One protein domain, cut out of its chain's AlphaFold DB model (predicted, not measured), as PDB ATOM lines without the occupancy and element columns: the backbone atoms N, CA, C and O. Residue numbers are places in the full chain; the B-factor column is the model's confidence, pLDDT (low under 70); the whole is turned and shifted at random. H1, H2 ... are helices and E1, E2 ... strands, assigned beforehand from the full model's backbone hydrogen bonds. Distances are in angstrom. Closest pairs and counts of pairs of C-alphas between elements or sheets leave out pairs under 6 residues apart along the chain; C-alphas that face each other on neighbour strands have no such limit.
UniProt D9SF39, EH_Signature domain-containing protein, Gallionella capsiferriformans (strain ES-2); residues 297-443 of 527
ATOM      1  N   VAL A 297       3.908  31.265  19.355       89.94
ATOM      2  CA  VAL A 297       3.454  31.978  18.145       89.94
ATOM      3  C   VAL A 297       4.138  33.341  18.018       89.94
ATOM      4  O   VAL A 297       4.635  33.675  16.944       89.94
ATOM      5  N   MET A 298       4.259  34.096  19.114       92.00
ATOM      6  CA  MET A 298       4.985  35.372  19.127       92.00
ATOM      7  C   MET A 298       6.456  35.199  18.708       92.00
ATOM      8  O   MET A 298       6.933  35.889  17.806       92.00
ATOM      9  N   LEU A 299       7.167  34.235  19.301       93.06
ATOM     10  CA  LEU A 299       8.556  33.924  18.940       93.06
ATOM     11  C   LEU A 299       8.695  33.459  17.488       93.06
ATOM     12  O   LEU A 299       9.631  33.846  16.787       93.06
ATOM     13  N   ALA A 300       7.744  32.653  17.023       90.12
ATOM     14  CA  ALA A 300       7.630  32.244  15.633       90.12
ATOM     15  C   ALA A 300       7.509  33.442  14.682       90.12
ATOM     16  O   ALA A 300       8.176  33.466  13.649       90.12
ATOM     17  N   HIS A 301       6.698  34.444  15.022       88.12
ATOM     18  CA  HIS A 301       6.537  35.655  14.215       88.12
ATOM     19  C   HIS A 301       7.834  36.466  14.164       88.12
ATOM     20  O   HIS A 301       8.292  36.845  13.086       88.12
ATOM     21  N   TRP A 302       8.497  36.645  15.307       91.75
ATOM     22  CA  TRP A 302       9.796  37.316  15.374       91.75
ATOM     23  C   TRP A 302      10.876  36.610  14.552       91.75
ATOM     24  O   TRP A 302      11.665  37.267  13.869       91.75
ATOM     25  N   LEU A 303      10.913  35.276  14.597       91.56
ATOM     26  CA  LEU A 303      11.854  34.491  13.801       91.56
ATOM     27  C   LEU A 303      11.533  34.571  12.307       91.56
ATOM     28  O   LEU A 303      12.449  34.775  11.514       91.56
ATOM     29  N   LYS A 304      10.255  34.474  11.915       88.56
ATOM     30  CA  LYS A 304       9.828  34.645  10.518       88.56
ATOM     31  C   LYS A 304      10.319  35.966   9.946       88.56
ATOM     32  O   LYS A 304      10.981  35.984   8.913       88.56
ATOM     33  N   ARG A 305      10.025  37.057  10.652       89.31
ATOM     34  CA  ARG A 305      10.388  38.412  10.244       89.31
ATOM     35  C   ARG A 305      11.894  38.563  10.041       89.31
ATOM     36  O   ARG A 305      12.326  39.115   9.031       89.31
ATOM     37  N   GLN A 306      12.696  38.021  10.958       90.25
ATOM     38  CA  GLN A 306      14.151  38.012  10.815       90.25
ATOM     39  C   GLN A 306      14.601  37.186   9.607       90.25
ATOM     40  O   GLN A 306      15.415  37.660   8.825       90.25
ATOM     41  N   LEU A 307      14.089  35.966   9.442       91.38
ATOM     42  CA  LEU A 307      14.481  35.093   8.337       91.38
ATOM     43  C   LEU A 307      14.092  35.678   6.972       91.38
ATOM     44  O   LEU A 307      14.877  35.571   6.036       91.38
ATOM     45  N   LEU A 308      12.935  36.340   6.865       90.50
ATOM     46  CA  LEU A 308      12.554  37.104   5.672       90.50
ATOM     47  C   LEU A 308      13.555  38.232   5.405       90.50
ATOM     48  O   LEU A 308      14.085  38.331   4.302       90.50
ATOM     49  N   SER A 309      13.868  39.039   6.420       88.88
ATOM     50  CA  SER A 309      14.841  40.133   6.296       88.88
ATOM     51  C   SER A 309      16.228  39.638   5.859       88.88
ATOM     52  O   SER A 309      16.844  40.195   4.948       88.88
ATOM     53  N   GLU A 310      16.712  38.545   6.451       89.50
ATOM     54  CA  GLU A 310      17.989  37.915   6.095       89.50
ATOM     55  C   GLU A 310      17.951  37.298   4.689       89.50
ATOM     56  O   GLU A 310      18.929  37.389   3.954       89.50
ATOM     57  N   PHE A 311      16.823  36.723   4.260       89.50
ATOM     58  CA  PHE A 311      16.666  36.230   2.891       89.50
ATOM     59  C   PHE A 311      16.831  37.364   1.872       89.50
ATOM     60  O   PHE A 311      17.668  37.258   0.973       89.50
ATOM     61  N   PHE A 312      16.110  38.477   2.037       86.56
ATOM     62  CA  PHE A 312      16.224  39.611   1.116       86.56
ATOM     63  C   PHE A 312      17.600  40.291   1.186       86.56
ATOM     64  O   PHE A 312      18.105  40.734   0.167       86.56
ATOM     65  N   SER A 313      18.257  40.328   2.348       85.38
ATOM     66  CA  SER A 313      19.548  41.021   2.495       85.38
ATOM     67  C   SER A 313      20.793  40.179   2.180       85.38
ATOM     68  O   SER A 313      21.851  40.743   1.881       85.38
ATOM     69  N   LEU A 314      20.724  38.847   2.300       85.31
ATOM     70  CA  LEU A 314      21.858  37.941   2.064       85.31
ATOM     71  C   LEU A 314      21.757  37.171   0.755       85.31
ATOM     72  O   LEU A 314      22.790  36.830   0.180       85.31
ATOM     73  N   LEU A 315      20.538  36.818   0.354       80.88
ATOM     74  CA  LEU A 315      20.291  35.915  -0.764       80.88
ATOM     75  C   LEU A 315      19.676  36.636  -1.960       80.88
ATOM     76  O   LEU A 315      19.747  36.085  -3.056       80.88
ATOM     77  N   SER A 316      19.123  37.841  -1.785       72.94
ATOM     78  CA  SER A 316      18.687  38.710  -2.885       72.94
ATOM     79  C   SER A 316      19.736  39.763  -3.238       72.94
ATOM     80  O   SER A 316      20.580  40.111  -2.415       72.94
ATOM     81  N   ASN A 317      19.640  40.311  -4.450       65.94
ATOM     82  CA  ASN A 317      20.382  41.509  -4.861       65.94
ATOM     83  C   ASN A 317      19.779  42.810  -4.288       65.94
ATOM     84  O   ASN A 317      20.195  43.894  -4.686       65.94
ATOM     85  N   ASP A 318      18.799  42.719  -3.385       63.97
ATOM     86  CA  ASP A 318      18.114  43.886  -2.836       63.97
ATOM     87  C   ASP A 318      19.056  44.689  -1.930       63.97
ATOM     88  O   ASP A 318      19.815  44.134  -1.126       63.97
ATOM     89  N   ASP A 319      18.967  46.016  -2.016       56.16
ATOM     90  CA  ASP A 319      19.757  46.895  -1.166       56.16
ATOM     91  C   ASP A 319      19.333  46.759   0.308       56.16
ATOM     92  O   ASP A 319      18.149  46.845   0.660       56.16
ATOM     93  N   LYS A 320      20.310  46.534   1.195       53.59
ATOM     94  CA  LYS A 320      20.088  46.069   2.580       53.59
ATOM     95  C   LYS A 320      19.279  47.031   3.445       53.59
ATOM     96  O   LYS A 320      18.726  46.604   4.453       53.59
ATOM     97  N   ALA A 321      19.242  48.310   3.085       45.72
ATOM     98  CA  ALA A 321      18.589  49.351   3.871       45.72
ATOM     99  C   ALA A 321      17.166  49.696   3.387       45.72
ATOM    100  O   ALA A 321      16.409  50.293   4.148       45.72
ATOM    101  N   LEU A 322      16.795  49.341   2.148       58.47
ATOM    102  CA  LEU A 322      15.606  49.873   1.458       58.47
ATOM    103  C   LEU A 322      14.873  48.826   0.594       58.47
ATOM    104  O   LEU A 322      14.232  49.179  -0.395       58.47
ATOM    105  N   SER A 323      14.938  47.534   0.935       79.50
ATOM    106  CA  SER A 323      14.202  46.512   0.173       79.50
ATOM    107  C   SER A 323      12.687  46.757   0.256       79.50
ATOM    108  O   SER A 323      12.036  46.439   1.257       79.50
ATOM    109  N   ARG A 324      12.112  47.306  -0.824       86.38
ATOM    110  CA  ARG A 324      10.657  47.446  -1.017       86.38
ATOM    111  C   ARG A 324       9.956  46.090  -0.879       86.38
ATOM    112  O   ARG A 324       8.910  46.004  -0.244       86.38
ATOM    113  N   ARG A 325      10.591  45.015  -1.368       87.56
ATOM    114  CA  ARG A 325      10.085  43.637  -1.264       87.56
ATOM    115  C   ARG A 325       9.961  43.179   0.176       87.56
ATOM    116  O   ARG A 325       8.879  42.778   0.593       87.56
ATOM    117  N   PHE A 326      11.036  43.295   0.959       88.56
ATOM    118  CA  PHE A 326      10.967  42.985   2.383       88.56
ATOM    119  C   PHE A 326       9.907  43.845   3.069       88.56
ATOM    120  O   PHE A 326       9.086  43.310   3.801       88.56
ATOM    121  N   ASN A 327       9.878  45.154   2.800       89.06
ATOM    122  CA  ASN A 327       8.919  46.059   3.430       89.06
ATOM    123  C   ASN A 327       7.459  45.691   3.168       89.06
ATOM    124  O   ASN A 327       6.651  45.862   4.081       89.06
ATOM    125  N   PHE A 328       7.156  45.187   1.971       92.25
ATOM    126  CA  PHE A 328       5.851  44.657   1.598       92.25
ATOM    127  C   PHE A 328       5.545  43.342   2.327       92.25
ATOM    128  O   PHE A 328       4.543  43.243   3.032       92.25
ATOM    129  N   TRP A 329       6.429  42.342   2.225       92.69
ATOM    130  CA  TRP A 329       6.214  41.022   2.833       92.69
ATOM    131  C   TRP A 329       6.186  41.057   4.365       92.69
ATOM    132  O   TRP A 329       5.500  40.252   4.994       92.69
ATOM    133  N   ASP A 330       6.882  42.018   4.969       91.25
ATOM    134  CA  ASP A 330       6.865  42.294   6.405       91.25
ATOM    135  C   ASP A 330       5.444  42.579   6.921       91.25
ATOM    136  O   ASP A 330       5.099  42.124   8.014       91.25
ATOM    137  N   LEU A 331       4.598  43.242   6.114       92.31
ATOM    138  CA  LEU A 331       3.194  43.521   6.456       92.31
ATOM    139  C   LEU A 331       2.396  42.231   6.667       92.31
ATOM    140  O   LEU A 331       1.591  42.147   7.585       92.31
ATOM    141  N   TYR A 332       2.664  41.210   5.858       93.12
ATOM    142  CA  TYR A 332       1.936  39.939   5.852       93.12
ATOM    143  C   TYR A 332       2.606  38.839   6.690       93.12
ATOM    144  O   TYR A 332       2.146  37.697   6.716       93.12
ATOM    145  N   SER A 333       3.709  39.141   7.381       90.31
ATOM    146  CA  SER A 333       4.531  38.131   8.062       90.31
ATOM    147  C   SER A 333       3.788  37.361   9.171       90.31
ATOM    148  O   SER A 333       4.063  36.177   9.418       90.31
ATOM    149  N   GLU A 334       2.809  37.998   9.816       88.69
ATOM    150  CA  GLU A 334       1.961  37.370  10.833       88.69
ATOM    151  C   GLU A 334       0.883  36.449  10.238       88.69
ATOM    152  O   GLU A 334       0.487  35.494  10.902       88.69
ATOM    153  N   ASP A 335       0.485  36.644   8.975       91.19
ATOM    154  CA  ASP A 335      -0.513  35.802   8.288       91.19
ATOM    155  C   ASP A 335       0.069  34.494   7.736       91.19
ATOM    156  O   ASP A 335      -0.662  33.617   7.267       91.19
ATOM    157  N   LEU A 336       1.396  34.348   7.784       90.31
ATOM    158  CA  LEU A 336       2.083  33.158   7.300       90.31
ATOM    159  C   LEU A 336       1.741  31.934   8.156       90.31
ATOM    160  O   LEU A 336       2.164  31.833   9.314       90.31
ATOM    161  N   THR A 337       1.073  30.959   7.546       88.00
ATOM    162  CA  THR A 337       0.827  29.622   8.107       88.00
ATOM    163  C   THR A 337       2.042  28.706   7.947       88.00
ATOM    164  O   THR A 337       2.215  27.764   8.718       88.00
ATOM    165  N   GLY A 338       2.917  29.011   6.985       86.25
ATOM    166  CA  GLY A 338       4.148  28.283   6.692       86.25
ATOM    167  C   GLY A 338       5.120  29.115   5.850       86.25
ATOM    168  O   GLY A 338       4.764  30.141   5.277       86.25
ATOM    169  N   MET A 339       6.386  28.713   5.836       89.88
ATOM    170  CA  MET A 339       7.514  29.446   5.249       89.88
ATOM    171  C   MET A 339       8.717  28.510   5.146       89.88
ATOM    172  O   MET A 339       9.173  27.954   6.149       89.88
ATOM    173  N   TYR A 340       9.241  28.361   3.938       89.25
ATOM    174  CA  TYR A 340      10.377  27.500   3.641       89.25
ATOM    175  C   TYR A 340      11.357  28.216   2.725       89.25
ATOM    176  O   TYR A 340      10.975  29.072   1.931       89.25
ATOM    177  N   PHE A 341      12.624  27.830   2.806       88.94
ATOM    178  CA  PHE A 341      13.674  28.366   1.952       88.94
ATOM    179  C   PHE A 341      14.237  27.249   1.090       88.94
ATOM    180  O   PHE A 341      14.892  26.341   1.609       88.94
ATOM    181  N   ALA A 342      13.992  27.304  -0.217       86.75
ATOM    182  CA  ALA A 342      14.649  26.403  -1.149       86.75
ATOM    183  C   ALA A 342      15.931  27.075  -1.652       86.75
ATOM    184  O   ALA A 342      15.899  28.074  -2.372       86.75
ATOM    185  N   LEU A 343      17.070  26.553  -1.204       86.62
ATOM    186  CA  LEU A 343      18.369  27.195  -1.387       86.62
ATOM    187  C   LEU A 343      19.191  26.504  -2.477       86.62
ATOM    188  O   LEU A 343      19.310  25.272  -2.487       86.62
ATOM    189  N   GLY A 344      19.800  27.310  -3.346       82.94
ATOM    190  CA  GLY A 344      20.797  26.901  -4.333       82.94
ATOM    191  C   GLY A 344      22.182  26.656  -3.723       82.94
ATOM    192  O   GLY A 344      22.422  26.862  -2.531       82.94
ATOM    193  N   LYS A 345      23.128  26.199  -4.549       81.44
ATOM    194  CA  LYS A 345      24.442  25.684  -4.104       81.44
ATOM    195  C   LYS A 345      25.324  26.728  -3.407       81.44
ATOM    196  O   LYS A 345      26.025  26.418  -2.446       81.44
ATOM    197  N   ASP A 346      25.266  27.970  -3.863       83.12
ATOM    198  CA  ASP A 346      26.005  29.117  -3.329       83.12
ATOM    199  C   ASP A 346      25.596  29.491  -1.897       83.12
ATOM    200  O   ASP A 346      26.431  29.963  -1.122       83.12
ATOM    201  N   ALA A 347      24.368  29.170  -1.480       84.62
ATOM    202  CA  ALA A 347      23.939  29.373  -0.098       84.62
ATOM    203  C   ALA A 347      24.645  28.440   0.900       84.62
ATOM    204  O   ALA A 347      24.502  28.646   2.104       84.62
ATOM    205  N   TYR A 348      25.396  27.427   0.445       85.56
ATOM    206  CA  TYR A 348      26.074  26.429   1.286       85.56
ATOM    207  C   TYR A 348      27.596  26.610   1.371       85.56
ATOM    208  O   TYR A 348      28.282  25.766   1.951       85.56
ATOM    209  N   VAL A 349      28.141  27.710   0.843       82.75
ATOM    210  CA  VAL A 349      29.578  28.012   0.928       82.75
ATOM    211  C   VAL A 349      30.022  28.081   2.397       82.75
ATOM    212  O   VAL A 349      29.502  28.873   3.185       82.75
ATOM    213  N   GLN A 350      30.992  27.237   2.772       77.56
ATOM    214  CA  GLN A 350      31.418  27.039   4.166       77.56
ATOM    215  C   GLN A 350      32.093  28.277   4.784       77.56
ATOM    216  O   GLN A 350      31.979  28.489   5.985       77.56
ATOM    217  N   GLY A 351      32.736  29.125   3.973       82.50
ATOM    218  CA  GLY A 351      33.433  30.329   4.446       82.50
ATOM    219  C   GLY A 351      32.534  31.525   4.789       82.50
ATOM    220  O   GLY A 351      33.016  32.503   5.354       82.50
ATOM    221  N   ASN A 352      31.235  31.488   4.466       87.19
ATOM    222  CA  ASN A 352      30.337  32.617   4.720       87.19
ATOM    223  C   ASN A 352      29.567  32.435   6.039       87.19
ATOM    224  O   ASN A 352      28.551  31.736   6.101       87.19
ATOM    225  N   MET A 353      30.031  33.120   7.089       88.69
ATOM    226  CA  MET A 353      29.443  33.050   8.433       88.69
ATOM    227  C   MET A 353      27.988  33.545   8.486       88.69
ATOM    228  O   MET A 353      27.198  33.033   9.278       88.69
ATOM    229  N   ARG A 354      27.598  34.513   7.644       88.31
ATOM    230  CA  ARG A 354      26.210  35.013   7.607       88.31
ATOM    231  C   ARG A 354      25.261  33.960   7.042       88.31
ATOM    232  O   ARG A 354      24.243  33.671   7.659       88.31
ATOM    233  N   LEU A 355      25.653  33.306   5.948       89.31
ATOM    234  CA  LEU A 355      24.900  32.175   5.398       89.31
ATOM    235  C   LEU A 355      24.860  30.993   6.375       89.31
ATOM    236  O   LEU A 355      23.828  30.346   6.504       89.31
ATOM    237  N   TYR A 356      25.945  30.726   7.109       90.00
ATOM    238  CA  TYR A 356      25.929  29.719   8.175       90.00
ATOM    239  C   TYR A 356      24.890  30.043   9.258       90.00
ATOM    240  O   TYR A 356      24.064  29.188   9.575       90.00
ATOM    241  N   LYS A 357      24.889  31.277   9.781       88.38
ATOM    242  CA  LYS A 357      23.913  31.729  10.786       88.38
ATOM    243  C   LYS A 357      22.480  31.640  10.265       88.38
ATOM    244  O   LYS A 357      21.629  31.086  10.956       88.38
ATOM    245  N   PHE A 358      22.234  32.088   9.034       89.94
ATOM    246  CA  PHE A 358      20.933  31.945   8.380       89.94
ATOM    247  C   PHE A 358      20.487  30.478   8.337       89.94
ATOM    248  O   PHE A 358      19.395  30.151   8.796       89.94
ATOM    249  N   ARG A 359      21.355  29.568   7.868       90.25
ATOM    250  CA  ARG A 359      21.032  28.135   7.797       90.25
ATOM    251  C   ARG A 359      20.790  27.503   9.163       90.25
ATOM    252  O   ARG A 359      19.977  26.590   9.278       90.25
ATOM    253  N   HIS A 360      21.497  27.973  10.184       87.44
ATOM    254  CA  HIS A 360      21.316  27.513  11.551       87.44
ATOM    255  C   HIS A 360      19.945  27.928  12.111       87.44
ATOM    256  O   HIS A 360      19.228  27.084  12.639       87.44
ATOM    257  N   LEU A 361      19.546  29.191  11.926       86.25
ATOM    258  CA  LEU A 361      18.240  29.704  12.362       86.25
ATOM    259  C   LEU A 361      17.078  29.089  11.566       86.25
ATOM    260  O   LEU A 361      16.067  28.676  12.132       86.25
ATOM    261  N   ALA A 362      17.244  28.951  10.250       88.88
ATOM    262  CA  ALA A 362      16.264  28.339   9.354       88.88
ATOM    263  C   ALA A 362      16.294  26.798   9.379       88.88
ATOM    264  O   ALA A 362      15.711  26.144   8.510       88.88
ATOM    265  N   LYS A 363      16.972  26.176  10.354       86.00
ATOM    266  CA  LYS A 363      17.065  24.715  10.457       86.00
ATOM    267  C   LYS A 363      15.669  24.091  10.535       86.00
ATOM    268  O   LYS A 363      14.866  24.422  11.403       86.00
ATOM    269  N   GLY A 364      15.406  23.146   9.634       82.25
ATOM    270  CA  GLY A 364      14.098  22.498   9.484       82.25
ATOM    271  C   GLY A 364      13.117  23.234   8.564       82.25
ATOM    272  O   GLY A 364      12.083  22.663   8.246       82.25
ATOM    273  N   LEU A 365      13.454  24.444   8.108       87.38
ATOM    274  CA  LEU A 365      12.710  25.206   7.092       87.38
ATOM    275  C   LEU A 365      13.444  25.248   5.744       87.38
ATOM    276  O   LEU A 365      12.908  25.740   4.755       87.38
ATOM    277  N   ILE A 366      14.683  24.757   5.701       87.44
ATOM    278  CA  ILE A 366      15.486  24.709   4.482       87.44
ATOM    279  C   ILE A 366      15.205  23.427   3.716       87.44
ATOM    280  O   ILE A 366      15.278  22.329   4.267       87.44
ATOM    281  N   ALA A 367      15.005  23.589   2.416       84.19
ATOM    282  CA  ALA A 367      15.089  22.523   1.443       84.19
ATOM    283  C   ALA A 367      16.182  22.827   0.414       84.19
ATOM    284  O   ALA A 367      16.545  23.980   0.165       84.19
ATOM    285  N   LYS A 368      16.718  21.779  -0.207       75.62
ATOM    286  CA  LYS A 368      17.565  21.927  -1.393       75.62
ATOM    287  C   LYS A 368      16.703  21.998  -2.648       75.62
ATOM    288  O   LYS A 368      15.719  21.267  -2.759       75.62
ATOM    289  N   LEU A 369      17.088  22.856  -3.587       73.69
ATOM    290  CA  LEU A 369      16.550  22.820  -4.948       73.69
ATOM    291  C   LEU A 369      17.017  21.532  -5.651       73.69
ATOM    292  O   LEU A 369      18.174  21.140  -5.497       73.69
ATOM    293  N   THR A 370      16.123  20.867  -6.392       62.69
ATOM    294  CA  THR A 370      16.439  19.644  -7.161       62.69
ATOM    295  C   THR A 370      17.447  19.889  -8.281       62.69
ATOM    296  O   THR A 370      18.308  19.049  -8.529       62.69
ATOM    297  N   GLU A 371      17.388  21.053  -8.929       61.28
ATOM    298  CA  GLU A 371      18.409  21.509  -9.871       61.28
ATOM    299  C   GLU A 371      19.509  22.261  -9.093       61.28
ATOM    300  O   GLU A 371      19.230  23.301  -8.494       61.28
ATOM    301  N   GLU A 372      20.761  21.768  -9.093       56.91
ATOM    302  CA  GLU A 372      21.923  22.413  -8.441       56.91
ATOM    303  C   GLU A 372      22.327  23.741  -9.126       56.91
ATOM    304  O   GLU A 372      23.413  23.884  -9.690       56.91
ATOM    305  N   LYS A 373      21.445  24.740  -9.102       64.31
ATOM    306  CA  LYS A 373      21.674  26.053  -9.704       64.31
ATOM    307  C   LYS A 373      22.388  26.990  -8.735       64.31
ATOM    308  O   LYS A 373      22.098  27.040  -7.540       64.31
ATOM    309  N   HIS A 374      23.326  27.757  -9.284       70.56
ATOM    310  CA  HIS A 374      24.004  28.840  -8.582       70.56
ATOM    311  C   HIS A 374      23.181  30.133  -8.654       70.56
ATOM    312  O   HIS A 374      22.672  30.506  -9.715       70.56
ATOM    313  N   GLY A 375      23.081  30.843  -7.530       72.88
ATOM    314  CA  GLY A 375      22.503  32.184  -7.449       72.88
ATOM    315  C   GLY A 375      20.985  32.223  -7.604       72.88
ATOM    316  O   GLY A 375      20.452  33.267  -7.985       72.88
ATOM    317  N   VAL A 376      20.299  31.097  -7.399       78.50
ATOM    318  CA  VAL A 376      18.834  31.015  -7.370       78.50
ATOM    319  C   VAL A 376      18.425  30.477  -6.010       78.50
ATOM    320  O   VAL A 376      18.798  29.365  -5.641       78.50
ATOM    321  N   HIS A 377      17.644  31.276  -5.293       84.88
ATOM    322  CA  HIS A 377      17.083  30.953  -3.987       84.88
ATOM    323  C   HIS A 377      15.616  31.350  -3.989       84.88
ATOM    324  O   HIS A 377      15.251  32.366  -4.589       84.88
ATOM    325  N   THR A 378      14.779  30.570  -3.313       85.75
ATOM    326  CA  THR A 378      13.359  30.890  -3.181       85.75
ATOM    327  C   THR A 378      12.914  30.894  -1.732       85.75
ATOM    328  O   THR A 378      13.348  30.073  -0.920       85.75
ATOM    329  N   CYS A 379      12.028  31.833  -1.423       90.44
ATOM    330  CA  CYS A 379      11.229  31.836  -0.215       90.44
ATOM    331  C   CYS A 379       9.817  31.386  -0.597       90.44
ATOM    332  O   CYS A 379       9.156  31.997  -1.432       90.44
ATOM    333  N   ILE A 380       9.376  30.273  -0.028       89.69
ATOM    334  CA  ILE A 380       8.032  29.742  -0.226       89.69
ATOM    335  C   ILE A 380       7.225  30.173   0.986       89.69
ATOM    336  O   ILE A 380       7.484  29.687   2.081       89.69
ATOM    337  N   MET A 381       6.275  31.075   0.793       92.38
ATOM    338  CA  MET A 381       5.389  31.614   1.819       92.38
ATOM    339  C   MET A 381       4.018  30.956   1.699       92.38
ATOM    340  O   MET A 381       3.455  30.877   0.612       92.38
ATOM    341  N   GLN A 382       3.474  30.460   2.802       90.62
ATOM    342  CA  GLN A 382       2.157  29.833   2.830       90.62
ATOM    343  C   GLN A 382       1.201  30.696   3.641       90.62
ATOM    344  O   GLN A 382       1.494  31.053   4.780       90.62
ATOM    345  N   PHE A 383       0.057  30.998   3.042       91.12
ATOM    346  CA  PHE A 383      -1.088  31.662   3.647       91.12
ATOM    347  C   PHE A 383      -2.292  30.715   3.610       91.12
ATOM    348  O   PHE A 383      -2.273  29.680   2.945       91.12
ATOM    349  N   SER A 384      -3.379  31.083   4.283       88.88
ATOM    350  CA  SER A 384      -4.606  30.270   4.328       88.88
ATOM    351  C   SER A 384      -5.257  30.037   2.957       88.88
ATOM    352  O   SER A 384      -5.942  29.032   2.765       88.88
ATOM    353  N   HIS A 385      -5.087  30.966   2.012       88.19
ATOM    354  CA  HIS A 385      -5.724  30.911   0.687       88.19
ATOM    355  C   HIS A 385      -4.733  30.938  -0.475       88.19
ATOM    356  O   HIS A 385      -5.073  30.487  -1.564       88.19
ATOM    357  N   HIS A 386      -3.505  31.396  -0.233       89.31
ATOM    358  CA  HIS A 386      -2.472  31.504  -1.253       89.31
ATOM    359  C   HIS A 386      -1.174  30.862  -0.777       89.31
ATOM    360  O   HIS A 386      -0.770  31.049   0.367       89.31
ATOM    361  N   HIS A 387      -0.471  30.157  -1.656       89.50
ATOM    362  CA  HIS A 387       0.957  29.899  -1.486       89.50
ATOM    363  C   HIS A 387       1.726  30.773  -2.473       89.50
ATOM    364  O   HIS A 387       1.366  30.841  -3.644       89.50
ATOM    365  N   VAL A 388       2.784  31.429  -2.011       91.19
ATOM    366  CA  VAL A 388       3.621  32.309  -2.824       91.19
ATOM    367  C   VAL A 388       5.023  31.731  -2.923       91.19
ATOM    368  O   VAL A 388       5.631  31.392  -1.911       91.19
ATOM    369  N   VAL A 389       5.552  31.631  -4.140       88.31
ATOM    370  CA  VAL A 389       6.959  31.296  -4.385       88.31
ATOM    371  C   VAL A 389       7.684  32.556  -4.843       88.31
ATOM    372  O   VAL A 389       7.523  32.997  -5.980       88.31
ATOM    373  N   GLU A 390       8.478  33.118  -3.937       89.00
ATOM    374  CA  GLU A 390       9.226  34.363  -4.096       89.00
ATOM    375  C   GLU A 390      10.686  34.067  -4.451       89.00
ATOM    376  O   GLU A 390      11.397  33.390  -3.706       89.00
ATOM    377  N   PHE A 391      11.158  34.578  -5.586       85.12
ATOM    378  CA  PHE A 391      12.526  34.360  -6.062       85.12
ATOM    379  C   PHE A 391      13.460  35.516  -5.682       85.12
ATOM    380  O   PHE A 391      13.062  36.670  -5.577       85.12
ATOM    381  N   ASN A 392      14.751  35.231  -5.535       80.19
ATOM    382  CA  ASN A 392      15.760  36.188  -5.072       80.19
ATOM    383  C   ASN A 392      16.360  37.150  -6.132       80.19
ATOM    384  O   ASN A 392      17.294  37.872  -5.808       80.19
ATOM    385  N   ARG A 393      15.934  37.145  -7.402       73.69
ATOM    386  CA  ARG A 393      16.536  38.017  -8.442       73.69
ATOM    387  C   ARG A 393      15.574  39.122  -8.870       73.69
ATOM    388  O   ARG A 393      14.391  38.856  -9.033       73.69
ATOM    389  N   GLU A 394      16.112  40.301  -9.181       51.44
ATOM    390  CA  GLU A 394      15.370  41.524  -9.558       51.44
ATOM    391  C   GLU A 394      14.477  41.413 -10.810       51.44
ATOM    392  O   GLU A 394      13.647  42.282 -11.043       51.44
ATOM    393  N   LYS A 395      14.591  40.350 -11.618       59.81
ATOM    394  CA  LYS A 395      13.697  40.100 -12.771       59.81
ATOM    395  C   LYS A 395      12.674  38.989 -12.530       59.81
ATOM    396  O   LYS A 395      11.883  38.686 -13.424       59.81
ATOM    397  N   ASN A 396      12.717  38.342 -11.365       66.25
ATOM    398  CA  ASN A 396      12.004  37.096 -11.152       66.25
ATOM    399  C   ASN A 396      10.618  37.322 -10.548       66.25
ATOM    400  O   ASN A 396      10.400  38.083  -9.607       66.25
ATOM    401  N   ILE A 397       9.692  36.611 -11.169       75.12
ATOM    402  CA  ILE A 397       8.266  36.573 -10.907       75.12
ATOM    403  C   ILE A 397       8.017  35.933  -9.536       75.12
ATOM    404  O   ILE A 397       8.615  34.904  -9.218       75.12
ATOM    405  N   ALA A 398       7.113  36.517  -8.757       87.25
ATOM    406  CA  ALA A 398       6.467  35.846  -7.641       87.25
ATOM    407  C   ALA A 398       5.295  35.021  -8.177       87.25
ATOM    408  O   ALA A 398       4.452  35.536  -8.917       87.25
ATOM    409  N   TYR A 399       5.233  33.744  -7.820       86.50
ATOM    410  CA  TYR A 399       4.142  32.870  -8.250       86.50
ATOM    411  C   TYR A 399       3.137  32.698  -7.131       86.50
ATOM    412  O   TYR A 399       3.473  32.130  -6.093       86.50
ATOM    413  N   PHE A 400       1.912  33.156  -7.366       89.69
ATOM    414  CA  PHE A 400       0.793  32.995  -6.452       89.69
ATOM    415  C   PHE A 400      -0.009  31.763  -6.856       89.69
ATOM    416  O   PHE A 400      -0.396  31.618  -8.011       89.69
ATOM    417  N   TYR A 401      -0.251  30.871  -5.907       85.75
ATOM    418  CA  TYR A 401      -1.031  29.654  -6.086       85.75
ATOM    419  C   TYR A 401      -2.261  29.726  -5.200       85.75
ATOM    420  O   TYR A 401      -2.121  29.782  -3.978       85.75
ATOM    421  N   ASP A 402      -3.448  29.679  -5.796       85.50
ATOM    422  CA  ASP A 402      -4.692  29.540  -5.044       85.50
ATOM    423  C   ASP A 402      -4.780  28.117  -4.477       85.50
ATOM    424  O   ASP A 402      -4.809  27.125  -5.213       85.50
ATOM    425  N   VAL A 403      -4.837  28.011  -3.150       84.31
ATOM    426  CA  VAL A 403      -4.895  26.724  -2.447       84.31
ATOM    427  C   VAL A 403      -6.113  25.902  -2.881       84.31
ATOM    428  O   VAL A 403      -6.027  24.675  -2.946       84.31
ATOM    429  N   ARG A 404      -7.225  26.551  -3.249       83.44
ATOM    430  CA  ARG A 404      -8.453  25.887  -3.720       83.44
ATOM    431  C   ARG A 404      -8.298  25.277  -5.108       83.44
ATOM    432  O   ARG A 404      -8.975  24.302  -5.419       83.44
ATOM    433  N   GLN A 405      -7.416  25.837  -5.930       78.38
ATOM    434  CA  GLN A 405      -7.134  25.353  -7.283       78.38
ATOM    435  C   GLN A 405      -6.032  24.287  -7.298       78.38
ATOM    436  O   GLN A 405      -5.786  23.660  -8.325       78.38
ATOM    437  N   GLY A 406      -5.408  24.034  -6.145       69.81
ATOM    438  CA  GLY A 406      -4.318  23.086  -5.983       69.81
ATOM    439  C   GLY A 406      -2.957  23.775  -6.005       69.81
ATOM    440  O   GLY A 406      -2.722  24.741  -6.730       69.81
ATOM    441  N   THR A 407      -2.039  23.255  -5.193       68.12
ATOM    442  CA  THR A 407      -0.690  23.812  -5.030       68.12
ATOM    443  C   THR A 407       0.370  22.817  -5.498       68.12
ATOM    444  O   THR A 407       0.105  21.609  -5.524       68.12
ATOM    445  N   PRO A 408       1.572  23.284  -5.884       66.25
ATOM    446  CA  PRO A 408       2.673  22.395  -6.221       66.25
ATOM    447  C   PRO A 408       2.980  21.447  -5.058       66.25
ATOM    448  O   PRO A 408       2.906  21.828  -3.889       66.25
ATOM    449  N   SER A 409       3.365  20.210  -5.373       62.09
ATOM    450  CA  SER A 409       3.829  19.264  -4.354       62.09
ATOM    451  C   SER A 409       5.196  19.695  -3.829       62.09
ATOM    452  O   SER A 409       6.237  19.318  -4.362       62.09
ATOM    453  N   PHE A 410       5.208  20.490  -2.765       66.81
ATOM    454  CA  PHE A 410       6.438  20.831  -2.070       66.81
ATOM    455  C   PHE A 410       6.849  19.671  -1.145       66.81
ATOM    456  O   PHE A 410       6.286  19.478  -0.066       66.81
ATOM    457  N   TYR A 411       7.831  18.861  -1.549       65.50
ATOM    458  CA  TYR A 411       8.279  17.679  -0.792       65.50
ATOM    459  C   TYR A 411       9.183  18.009   0.417       65.50
ATOM    460  O   TYR A 411      10.219  17.379   0.623       65.50
ATOM    461  N   PHE A 412       8.780  18.955   1.272       70.38
ATOM    462  CA  PHE A 412       9.595  19.452   2.393       70.38
ATOM    463  C   PHE A 412      10.077  18.357   3.355       70.38
ATOM    464  O   PHE A 412      11.212  18.404   3.827       70.38
ATOM    465  N   ALA A 413       9.259  17.324   3.592       61.88
ATOM    466  CA  ALA A 413       9.609  16.196   4.460       61.88
ATOM    467  C   ALA A 413      10.819  15.385   3.960       61.88
ATOM    468  O   ALA A 413      11.486  14.725   4.754       61.88
ATOM    469  N   LYS A 414      11.117  15.434   2.656       59.12
ATOM    470  CA  LYS A 414      12.264  14.744   2.058       59.12
ATOM    471  C   LYS A 414      13.532  15.613   2.042       59.12
ATOM    472  O   LYS A 414      14.598  15.119   1.707       59.12
ATOM    473  N   GLY A 415      13.451  16.888   2.440       63.03
ATOM    474  CA  GLY A 415      14.598  17.808   2.487       63.03
ATOM    475  C   GLY A 415      15.011  18.385   1.127       63.03
ATOM    476  O   GLY A 415      15.996  19.122   1.036       63.03
ATOM    477  N   TRP A 416      14.248  18.093   0.077       59.28
ATOM    478  CA  TRP A 416      14.371  18.709  -1.237       59.28
ATOM    479  C   TRP A 416      13.010  19.209  -1.699       59.28
ATOM    480  O   TRP A 416      11.974  18.618  -1.396       59.28
ATOM    481  N   VAL A 417      13.010  20.302  -2.448       59.88
ATOM    482  CA  VAL A 417      11.823  20.767  -3.154       59.88
ATOM    483  C   VAL A 417      12.093  20.539  -4.623       59.88
ATOM    484  O   VAL A 417      12.981  21.170  -5.200       59.88
ATOM    485  N   ASP A 418      11.323  19.624  -5.209       55.66
ATOM    486  CA  ASP A 418      11.223  19.579  -6.652       55.66
ATOM    487  C   ASP A 418      10.276  20.681  -7.078       55.66
ATOM    488  O   ASP A 418       9.057  20.570  -6.938       55.66
ATOM    489  N   ILE A 419      10.843  21.776  -7.565       57.38
ATOM    490  CA  ILE A 419      10.038  22.804  -8.199       57.38
ATOM    491  C   ILE A 419       9.782  22.365  -9.655       57.38
ATOM    492  O   ILE A 419      10.080  23.085 -10.604       57.38
ATOM    493  N   GLY A 420       9.226  21.155  -9.823       46.34
ATOM    494  CA  GLY A 420       9.023  20.420 -11.083       46.34
ATOM    495  C   GLY A 420       8.012  21.041 -12.061       46.34
ATOM    496  O   GLY A 420       7.562  20.387 -12.992       46.34
ATOM    497  N   ALA A 421       7.654  22.309 -11.860       41.12
ATOM    498  CA  ALA A 421       6.850  23.123 -12.768       41.12
ATOM    499  C   ALA A 421       7.360  24.579 -12.878       41.12
ATOM    500  O   ALA A 421       6.946  25.289 -13.780       41.12
ATOM    501  N   ILE A 422       8.295  25.028 -12.026       47.78
ATOM    502  CA  ILE A 422       8.839  26.405 -12.001       47.78
ATOM    503  C   ILE A 422      10.357  26.340 -12.257       47.78
ATOM    504  O   ILE A 422      11.162  26.994 -11.591       47.78
ATOM    505  N   SER A 423      10.792  25.504 -13.205       50.78
ATOM    506  CA  SER A 423      12.171  25.589 -13.690       50.78
ATOM    507  C   SER A 423      12.317  26.948 -14.356       50.78
ATOM    508  O   SER A 423      11.746  27.159 -15.416       50.78
ATOM    509  N   VAL A 424      13.078  27.872 -13.761       48.84
ATOM    510  CA  VAL A 424      13.336  29.214 -14.325       48.84
ATOM    511  C   VAL A 424      13.701  29.134 -15.817       48.84
ATOM    512  O   VAL A 424      13.252  29.958 -16.600       48.84
ATOM    513  N   THR A 425      14.393  28.068 -16.239       47.47
ATOM    514  CA  THR A 425      14.732  27.797 -17.644       47.47
ATOM    515  C   THR A 425      13.524  27.411 -18.502       47.47
ATOM    516  O   THR A 425      13.471  27.766 -19.673       47.47
ATOM    517  N   ALA A 426      12.571  26.648 -17.964       50.38
ATOM    518  CA  ALA A 426      11.322  26.314 -18.643       50.38
ATOM    519  C   ALA A 426      10.425  27.557 -18.769       50.38
ATOM    520  O   ALA A 426       9.855  27.784 -19.826       50.38
ATOM    521  N   ILE A 427      10.397  28.416 -17.748       48.47
ATOM    522  CA  ILE A 427       9.665  29.695 -17.729       48.47
ATOM    523  C   ILE A 427      10.249  30.684 -18.738       48.47
ATOM    524  O   ILE A 427       9.517  31.256 -19.541       48.47
ATOM    525  N   GLU A 428      11.574  30.855 -18.736       45.81
ATOM    526  CA  GLU A 428      12.302  31.678 -19.712       45.81
ATOM    527  C   GLU A 428      12.107  31.167 -21.149       45.81
ATOM    528  O   GLU A 428      12.185  31.946 -22.096       45.81
ATOM    529  N   LYS A 429      11.814  29.870 -21.314       45.53
ATOM    530  CA  LYS A 429      11.501  29.218 -22.595       45.53
ATOM    531  C   LYS A 429       9.995  29.080 -22.877       45.53
ATOM    532  O   LYS A 429       9.636  28.419 -23.847       45.53
ATOM    533  N   GLY A 430       9.124  29.694 -22.073       39.44
ATOM    534  CA  GLY A 430       7.676  29.744 -22.316       39.44
ATOM    535  C   GLY A 430       6.900  28.456 -22.010       39.44
ATOM    536  O   GLY A 430       5.819  28.260 -22.557       39.44
ATOM    537  N   ALA A 431       7.427  27.566 -21.168       44.12
ATOM    538  CA  ALA A 431       6.694  26.396 -20.699       44.12
ATOM    539  C   ALA A 431       5.494  26.822 -19.841       44.12
ATOM    540  O   ALA A 431       5.626  27.662 -18.950       44.12
ATOM    541  N   ASP A 432       4.340  26.216 -20.111       43.44
ATOM    542  CA  ASP A 432       3.084  26.461 -19.403       43.44
ATOM    543  C   ASP A 432       3.171  25.858 -17.991       43.44
ATOM    544  O   ASP A 432       2.974  24.659 -17.769       43.44
ATOM    545  N   ILE A 433       3.577  26.687 -17.030       51.28
ATOM    546  CA  ILE A 433       3.612  26.343 -15.611       51.28
ATOM    547  C   ILE A 433       2.154  26.247 -15.176       51.28
ATOM    548  O   ILE A 433       1.513  27.279 -15.038       51.28
ATOM    549  N   ALA A 434       1.642  25.022 -15.028       49.12
ATOM    550  CA  ALA A 434       0.346  24.647 -14.453       49.12
ATOM    551  C   ALA A 434      -0.697  25.785 -14.329       49.12
ATOM    552  O   ALA A 434      -0.535  26.679 -13.500       49.12
ATOM    553  N   ARG A 435      -1.813  25.670 -15.073       52.00
ATOM    554  CA  ARG A 435      -3.006  26.558 -15.161       52.00
ATOM    555  C   ARG A 435      -3.555  27.202 -13.862       52.00
ATOM    556  O   ARG A 435      -4.514  27.958 -13.940       52.00
ATOM    557  N   THR A 436      -3.002  26.903 -12.692       63.88
ATOM    558  CA  THR A 436      -3.440  27.304 -11.350       63.88
ATOM    559  C   THR A 436      -2.535  28.350 -10.681       63.88
ATOM    560  O   THR A 436      -2.775  28.700  -9.526       63.88
ATOM    561  N   SER A 437      -1.489  28.845 -11.361       73.44
ATOM    562  CA  SER A 437      -0.578  29.867 -10.815       73.44
ATOM    563  C   SER A 437      -0.725  31.232 -11.488       73.44
ATOM    564  O   SER A 437      -0.822  31.319 -12.713       73.44
ATOM    565  N   LYS A 438      -0.705  32.309 -10.695       83.69
ATOM    566  CA  LYS A 438      -0.708  33.697 -11.161       83.69
ATOM    567  C   LYS A 438       0.695  34.303 -11.010       83.69
ATOM    568  O   LYS A 438       1.123  34.580  -9.886       83.69
ATOM    569  N   PRO A 439       1.438  34.500 -12.113       84.50
ATOM    570  CA  PRO A 439       2.745  35.143 -12.073       84.50
ATOM    571  C   PRO A 439       2.605  36.662 -11.900       84.50
ATOM    572  O   PRO A 439       2.014  37.325 -12.751       84.50
ATOM    573  N   LEU A 440       3.198  37.229 -10.848       87.75
ATOM    574  CA  LEU A 440       3.294  38.677 -10.638       87.75
ATOM    575  C   LEU A 440       4.756  39.140 -10.645       87.75
ATOM    576  O   LEU A 440       5.648  38.451 -10.154       87.75
ATOM    577  N   ARG A 441       5.022  40.310 -11.231       87.12
ATOM    578  CA  ARG A 441       6.376  40.876 -11.367       87.12
ATOM    579  C   ARG A 441       6.586  42.015 -10.378       87.12
ATOM    580  O   ARG A 441       5.681  42.818 -10.179       87.12
ATOM    581  N   HIS A 442       7.800  42.122  -9.849       86.38
ATOM    582  CA  HIS A 442       8.263  43.259  -9.046       86.38
ATOM    583  C   HIS A 442       8.659  44.444  -9.941       86.38
ATOM    584  O   HIS A 442       9.780  44.941  -9.878       86.38
ATOM    585  N   GLU A 443       7.766  44.841 -10.844       87.12
ATOM    586  CA  GLU A 443       8.010  45.892 -11.829       87.12
ATOM    587  C   GLU A 443       6.876  46.915 -11.769       87.12
ATOM    588  O   GLU A 443       5.702  46.567 -11.917       87.12
TER     589      GLU A 443
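This is residues 297 to 443 of the 527 residues of the protein "EH_Signature domain-containing protein" of Gallionella capsiferriformans (strain ES-2) (UniProt D9SF39). One strongly twisted sheet of six strands has the long helix H1 over one face, running along E1 and E3; H2 folds back beside H1. H3 and H4 link E1 to edge strand E2, and a long loop, residues 403 to 423, returns from E5 to E2 before the small, low-confidence H5. The 147 printed residues, class mixed, hold five named helices and six named strands: H1 H2 E1 H3 H4 E2 E3 E4 E5 H5 E6. The mixed sheet has the order E2 E1 E3 E4 E5 E6; the whole is compact, with a radius of gyration of the C-alphas of 14.5 A and spans of 39 by 34 by 32 A.

H1, residues 297 to 315, and H2, residues 324 to 331, form a helical hairpin: they touch, the closest C-alphas being those of Ser 309 and Phe 326, 6.2 A, at a shallow tilt of 7 degrees, opposite ways. With E1, residues 338 to 343, and E3, residues 377 to 382, under it, H1 has a height over the sheet of 10.4 A, making two layers, a helix on one face of a sheet; H2 is not on the sheet. E1, H3, residues 345 to 348, H4, residues 353 to 361, and E2, residues 366 to 369, form a strand-helix-strand unit, two parallel neighbour strands with helices between, its crossover right-handed; N 367 and O 341 are 2.9 A apart. H4 touches H1, the closest C-alphas being those of Phe 358 and Glu 310, 7.0 A; H3 and H4 only just touch, with 3 pairs of C-alphas within 8 A, only at the corner, and each only grazes the sheet. E3 is antiparallel to E1, N 340 and O 380 at 2.9 A. E3, E4, residues 386 to 391, and E5, residues 398 to 402, form a meander, each strand the antiparallel neighbour of the one before, with N 379 and O 390 at 2.8 A and N 387 and O 401 at 2.9 A. H5, residues 424 to 428, touches no helix and is not on the sheet. E6, residues 437 to 440, is antiparallel to E5, N 400 and O 438 at 3.0 A. Every O i to N i+4 pair is within hydrogen-bond range in H1, H4 and H5, and 3 of 4 in H2; H3 is too short for one.

H1 runs 25.6 A from C-alpha 297 at (3.454, 31.978, 18.145); E1 and E3 each measure 16.4 A, E4 16.0 A. E6 ends at C-alpha 440 at (3.294, 38.677, -10.638).

The printed part has no cut. The E5 to H5 link, 21 residues, is long. Mean pLDDT of the printed part is 77.3; residues 413 to 436 are among those under 70.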